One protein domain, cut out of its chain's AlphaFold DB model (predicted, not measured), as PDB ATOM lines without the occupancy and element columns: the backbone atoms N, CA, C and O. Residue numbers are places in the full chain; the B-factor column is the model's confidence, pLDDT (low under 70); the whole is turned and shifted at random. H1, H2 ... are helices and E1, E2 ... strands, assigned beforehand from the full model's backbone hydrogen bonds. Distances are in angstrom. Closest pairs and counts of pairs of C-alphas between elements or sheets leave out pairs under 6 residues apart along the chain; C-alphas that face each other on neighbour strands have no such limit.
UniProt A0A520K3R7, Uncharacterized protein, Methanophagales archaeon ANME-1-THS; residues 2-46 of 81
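This is residues 2 to 46 of the 81 residues of an uncharacterized protein of Methanophagales archaeon ANME-1-THS (UniProt A0A520K3R7). A two-stranded hairpin, E1 and E2, has a wide unnamed loop at one end, and from its other end helix H1 folds back over one face, nearer E1. Residues 39 to 46 stick out free. The printed part has 45 residues, in order E1, E2, H1; the sheet is antiparallel and the class mixed, helices and strands. The whole is loose, radius of gyration of the C-alphas 12.0 A, and flat, spanning 33 by 28 by 10 A.

E1, residues 5 to 9, and E2, residues 23 to 28, form a hairpin, antiparallel at 165 degrees. N 7 and O 25 are 2.8 A apart, within hydrogen-bond range, as are N 25 and O 7, 2.9 A. The closest C-alphas of E1 and H1, residues 31 to 42, are those of Ala 5 and Phe 31, 6.3 A apart. In H1 every O i to N i+4 pair is within hydrogen-bond range.

E1 begins at C-alpha 5 (34.300, 39.030, -50.059) and measures 13.1 A from first to last C-alpha; E2 measures 13.8 A. H1, 16.5 A, ends at C-alpha 42 (36.220, 59.501, -46.870).

The C-alphas farthest apart, of Leu 2 and Lys 46, are 36.8 A apart. The printed part has no cut. The link E1 to E2, 13 residues, is long; E2 to H1 is tight. Residues 13 to 19 have pLDDT under 70.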
ATOM      1  N   LEU A   2      29.558  31.938 -51.863       74.12
ATOM      2  CA  LEU A   2      29.433  31.914 -50.390       74.12
ATOM      3  C   LEU A   2      29.062  33.269 -49.745       74.12
ATOM      4  O   LEU A   2      29.116  33.382 -48.531       74.12
ATOM      5  N   GLY A   3      28.741  34.307 -50.527       80.62
ATOM      6  CA  GLY A   3      28.423  35.649 -50.006       80.62
ATOM      7  C   GLY A   3      29.606  36.400 -49.379       80.62
ATOM      8  O   GLY A   3      29.468  37.561 -49.035       80.62
ATOM      9  N   ILE A   4      30.771  35.764 -49.272       90.31
ATOM     10  CA  ILE A   4      31.972  36.343 -48.675       90.31
ATOM     11  C   ILE A   4      32.823  37.098 -49.698       90.31
ATOM     12  O   ILE A   4      33.041  36.629 -50.820       90.31
ATOM     13  N   ALA A   5      33.375  38.229 -49.277       91.88
ATOM     14  CA  ALA A   5      34.300  39.030 -50.059       91.88
ATOM     15  C   ALA A   5      35.537  39.437 -49.251       91.88
ATOM     16  O   ALA A   5      35.672  39.197 -48.048       91.88
ATOM     17  N   THR A   6      36.480  40.045 -49.963       92.56
ATOM     18  CA  THR A   6      37.661  40.687 -49.398       92.56
ATOM     19  C   THR A   6      37.630  42.156 -49.775       92.56
ATOM     20  O   THR A   6      37.626  42.479 -50.964       92.56
ATOM     21  N   LEU A   7      37.673  43.039 -48.782       92.38
ATOM     22  CA  LEU A   7      37.812  44.472 -48.997       92.38
ATOM     23  C   LEU A   7      39.295  44.851 -48.953       92.38
ATOM     24  O   LEU A   7      40.010  44.494 -48.018       92.38
ATOM     25  N   LYS A   8      39.762  45.559 -49.981       91.38
ATOM     26  CA  LYS A   8      41.130  46.080 -50.085       91.38
ATOM     27  C   LYS A   8      41.075  47.600 -50.085       91.38
ATOM     28  O   LYS A   8      40.337  48.168 -50.885       91.38
ATOM     29  N   ILE A   9      41.861  48.235 -49.224       89.19
ATOM     30  CA  ILE A   9      41.928  49.693 -49.093       89.19
ATOM     31  C   ILE A   9      43.310  50.166 -49.537       89.19
ATOM     32  O   ILE A   9      44.330  49.584 -49.159       89.19
ATOM     33  N   GLN A  10      43.323  51.198 -50.374       86.00
ATOM     34  CA  GLN A  10      44.522  51.831 -50.913       86.00
ATOM     35  C   GLN A  10      44.321  53.342 -50.924       86.00
ATOM     36  O   GLN A  10      43.238  53.818 -51.280       86.00
ATOM     37  N   THR A  11      45.360  54.085 -50.565       81.62
ATOM     38  CA  THR A  11      45.389  55.538 -50.719       81.62
ATOM     39  C   THR A  11      45.939  55.919 -52.097       81.62
ATOM     40  O   THR A  11      46.720  55.191 -52.720       81.62
ATOM     41  N   ALA A  12      45.480  57.052 -52.637       74.81
ATOM     42  CA  ALA A  12      45.991  57.560 -53.906       74.81
ATOM     43  C   ALA A  12      47.478  57.929 -53.757       74.81
ATOM     44  O   ALA A  12      47.852  58.599 -52.802       74.81
ATOM     45  N   GLY A  13      48.317  57.500 -54.705       66.75
ATOM     46  CA  GLY A  13      49.764  57.757 -54.697       66.75
ATOM     47  C   GLY A  13      50.631  56.539 -54.365       66.75
ATOM     48  O   GLY A  13      51.770  56.484 -54.813       66.75
ATOM     49  N   TYR A  14      50.083  55.518 -53.697       64.06
ATOM     50  CA  TYR A  14      50.816  54.286 -53.356       64.06
ATOM     51  C   TYR A  14      50.433  53.061 -54.204       64.06
ATOM     52  O   TYR A  14      51.070  52.010 -54.110       64.06
ATOM     53  N   SER A  15      49.454  53.195 -55.107       59.50
ATOM     54  CA  SER A  15      48.902  52.095 -55.918       59.50
ATOM     55  C   SER A  15      49.885  51.434 -56.901       59.50
ATOM     56  O   SER A  15      49.556  50.393 -57.466       59.50
ATOM     57  N   GLY A  16      51.083  52.001 -57.096       58.03
ATOM     58  CA  GLY A  16      52.119  51.468 -57.990       58.03
ATOM     59  C   GLY A  16      53.420  51.009 -57.319       58.03
ATOM     60  O   GLY A  16      54.240  50.393 -57.993       58.03
ATOM     61  N   GLN A  17      53.638  51.297 -56.029       58.25
ATOM     62  CA  GLN A  17      54.939  51.076 -55.368       58.25
ATOM     63  C   GLN A  17      54.951  49.924 -54.354       58.25
ATOM     64  O   GLN A  17      56.027  49.490 -53.946       58.25
ATOM     65  N   GLN A  18      53.791  49.385 -53.973       58.34
ATOM     66  CA  GLN A  18      53.693  48.277 -53.023       58.34
ATOM     67  C   GLN A  18      52.939  47.089 -53.624       58.34
ATOM     68  O   GLN A  18      51.892  47.234 -54.252       58.34
ATOM     69  N   THR A  19      53.455  45.881 -53.395       66.50
ATOM     70  CA  THR A  19      52.841  44.604 -53.796       66.50
ATOM     71  C   THR A  19      51.670  44.226 -52.879       66.50
ATOM     72  O   THR A  19      51.617  43.115 -52.354       66.50
ATOM     73  N   GLY A  20      50.742  45.150 -52.618       72.31
ATOM     74  CA  GLY A  20      49.651  44.914 -51.677       72.31
ATOM     75  C   GLY A  20      48.691  46.086 -51.515       72.31
ATOM     76  O   GLY A  20      48.970  47.214 -51.909       72.31
ATOM     77  N   ALA A  21      47.526  45.794 -50.941       80.94
ATOM     78  CA  ALA A  21      46.680  46.827 -50.358       80.94
ATOM     79  C   ALA A  21      47.256  47.207 -48.990       80.94
ATOM     80  O   ALA A  21      47.743  46.324 -48.284       80.94
ATOM     81  N   GLU A  22      47.179  48.481 -48.617       84.12
ATOM     82  CA  GLU A  22      47.644  48.962 -47.306       84.12
ATOM     83  C   GLU A  22      46.851  48.315 -46.168       84.12
ATOM     84  O   GLU A  22      47.399  47.986 -45.118       84.12
ATOM     85  N   LEU A  23      45.561  48.070 -46.407       87.94
ATOM     86  CA  LEU A  23      44.704  47.317 -45.505       87.94
ATOM     87  C   LEU A  23      43.854  46.314 -46.289       87.94
ATOM     88  O   LEU A  23      43.335  46.605 -47.372       87.94
ATOM     89  N   LYS A  24      43.700  45.118 -45.722       91.56
ATOM     90  CA  LYS A  24      42.885  44.033 -46.263       91.56
ATOM     91  C   LYS A  24      41.976  43.489 -45.167       91.56
ATOM     92  O   LYS A  24      42.454  43.168 -44.084       91.56
ATOM     93  N   ILE A  25      40.689  43.362 -45.466       91.38
ATOM     94  CA  ILE A  25      39.697  42.732 -44.593       91.38
ATOM     95  C   ILE A  25      39.118  41.541 -45.352       91.38
ATOM     96  O   ILE A  25      38.604  41.703 -46.457       91.38
ATOM     97  N   GLU A  26      39.243  40.344 -44.790       93.06
ATOM     98  CA  GLU A  26      38.871  39.082 -45.435       93.06
ATOM     99  C   GLU A  26      37.660  38.444 -44.750       93.06
ATOM    100  O   GLU A  26      37.423  38.671 -43.567       93.06
ATOM    101  N   GLY A  27      36.908  37.623 -45.489       91.69
ATOM    102  CA  GLY A  27      35.791  36.857 -44.929       91.69
ATOM    103  C   GLY A  27      34.555  37.698 -44.600       91.69
ATOM    104  O   GLY A  27      33.839  37.379 -43.659       91.69
ATOM    105  N   LEU A  28      34.310  38.775 -45.352       91.25
ATOM    106  CA  LEU A  28      33.185  39.685 -45.119       91.25
ATOM    107  C   LEU A  28      31.923  39.228 -45.845       91.25
ATOM    108  O   LEU A  28      31.931  39.170 -47.070       91.25
ATOM    109  N   GLU A  29      30.834  38.997 -45.114       89.62
ATOM    110  CA  GLU A  29      29.510  38.709 -45.692       89.62
ATOM    111  C   GLU A  29      28.781  39.986 -46.161       89.62
ATOM    112  O   GLU A  29      28.195  40.003 -47.238       89.62
ATOM    113  N   TYR A  30      28.887  41.084 -45.403       87.00
ATOM    114  CA  TYR A  30      28.235  42.383 -45.670       87.00
ATOM    115  C   TYR A  30      29.230  43.419 -46.213       87.00
ATOM    116  O   TYR A  30      29.517  44.454 -45.604       87.00
ATOM    117  N   PHE A  31      29.895  43.079 -47.318       90.44
ATOM    118  CA  PHE A  31      31.005  43.882 -47.841       90.44
ATOM    119  C   PHE A  31      30.557  45.165 -48.556       90.44
ATOM    120  O   PHE A  31      31.354  46.101 -48.659       90.44
ATOM    121  N   GLU A  32      29.319  45.229 -49.054       90.69
ATOM    122  CA  GLU A  32      28.793  46.406 -49.755       90.69
ATOM    123  C   GLU A  32      28.468  47.533 -48.774       90.69
ATOM    124  O   GLU A  32      28.895  48.669 -48.981       90.69
ATOM    125  N   GLU A  33      27.809  47.207 -47.664       92.00
ATOM    126  CA  GLU A  33      27.453  48.151 -46.606       92.00
ATOM    127  C   GLU A  33      28.704  48.730 -45.946       92.00
ATOM    128  O   GLU A  33      28.809  49.940 -45.749       92.00
ATOM    129  N   LEU A  34      29.696  47.877 -45.660       92.31
ATOM    130  CA  LEU A  34      30.973  48.328 -45.111       92.31
ATOM    131  C   LEU A  34      31.729  49.222 -46.104       92.31
ATOM    132  O   LEU A  34      32.321  50.226 -45.703       92.31
ATOM    133  N   ARG A  35      31.706  48.886 -47.400       92.00
ATOM    134  CA  ARG A  35      32.312  49.724 -48.439       92.00
ATOM    135  C   ARG A  35      31.640  51.095 -48.494       92.00
ATOM    136  O   ARG A  35      32.356  52.092 -48.538       92.00
ATOM    137  N   GLU A  36      30.311  51.158 -48.505       94.81
ATOM    138  CA  GLU A  36      29.595  52.440 -48.530       94.81
ATOM    139  C   GLU A  36      29.854  53.256 -47.262       94.81
ATOM    140  O   GLU A  36      30.204  54.424 -47.382       94.81
ATOM    141  N   LEU A  37      29.840  52.640 -46.075       94.19
ATOM    142  CA  LEU A  37      30.172  53.319 -44.817       94.19
ATOM    143  C   LEU A  37      31.571  53.957 -44.853       94.19
ATOM    144  O   LEU A  37      31.758  55.110 -44.459       94.19
ATOM    145  N   ILE A  38      32.567  53.216 -45.350       92.31
ATOM    146  CA  ILE A  38      33.928  53.741 -45.522       92.31
ATOM    147  C   ILE A  38      33.914  54.905 -46.516       92.31
ATOM    148  O   ILE A  38      34.502  55.949 -46.237       92.31
ATOM    149  N   MET A  39      33.227  54.758 -47.653       92.44
ATOM    150  CA  MET A  39      33.142  55.795 -48.681       92.44
ATOM    151  C   MET A  39      32.418  57.056 -48.203       92.44
ATOM    152  O   MET A  39      32.856  58.146 -48.554       92.44
ATOM    153  N   GLU A  40      31.362  56.948 -47.400       94.94
ATOM    154  CA  GLU A  40      30.691  58.089 -46.764       94.94
ATOM    155  C   GLU A  40      31.634  58.844 -45.829       94.94
ATOM    156  O   GLU A  40      31.631  60.074 -45.804       94.94
ATOM    157  N   PHE A  41      32.495  58.122 -45.106       90.75
ATOM    158  CA  PHE A  41      33.482  58.742 -44.232       90.75
ATOM    159  C   PHE A  41      34.601  59.458 -44.999       90.75
ATOM    160  O   PHE A  41      35.064  60.497 -44.528       90.75
ATOM    161  N   VAL A  42      35.076  58.921 -46.133       88.62
ATOM    162  CA  VAL A  42      36.220  59.501 -46.870       88.62
ATOM    163  C   VAL A  42      35.824  60.490 -47.968       88.62
ATOM    164  O   VAL A  42      36.609  61.377 -48.307       88.62
ATOM    165  N   ARG A  43      34.626  60.375 -48.551       88.00
ATOM    166  CA  ARG A  43      34.202  61.209 -49.684       88.00
ATOM    167  C   ARG A  43      34.096  62.671 -49.259       88.00
ATOM    168  O   ARG A  43      33.417  63.009 -48.299       88.00
ATOM    169  N   GLY A  44      34.752  63.554 -50.007       82.19
ATOM    170  CA  GLY A  44      34.723  64.995 -49.746       82.19
ATOM    171  C   GLY A  44      35.620  65.456 -48.594       82.19
ATOM    172  O   GLY A  44      35.712  66.662 -48.367       82.19
ATOM    173  N   LYS A  45      36.325  64.547 -47.905       82.38
ATOM    174  CA  LYS A  45      37.397  64.940 -46.987       82.38
ATOM    175  C   LYS A  45      38.628  65.353 -47.778       82.38
ATOM    176  O   LYS A  45      39.042  64.664 -48.710       82.38
ATOM    177  N   LYS A  46      39.216  66.485 -47.396       71.50
ATOM    178  CA  LYS A  46      40.523  66.879 -47.914       71.50
ATOM    179  C   LYS A  46      41.593  65.931 -47.360       71.50
ATOM    180  O   LYS A  46      41.501  65.559 -46.191       71.50
TER     181      LYS A  46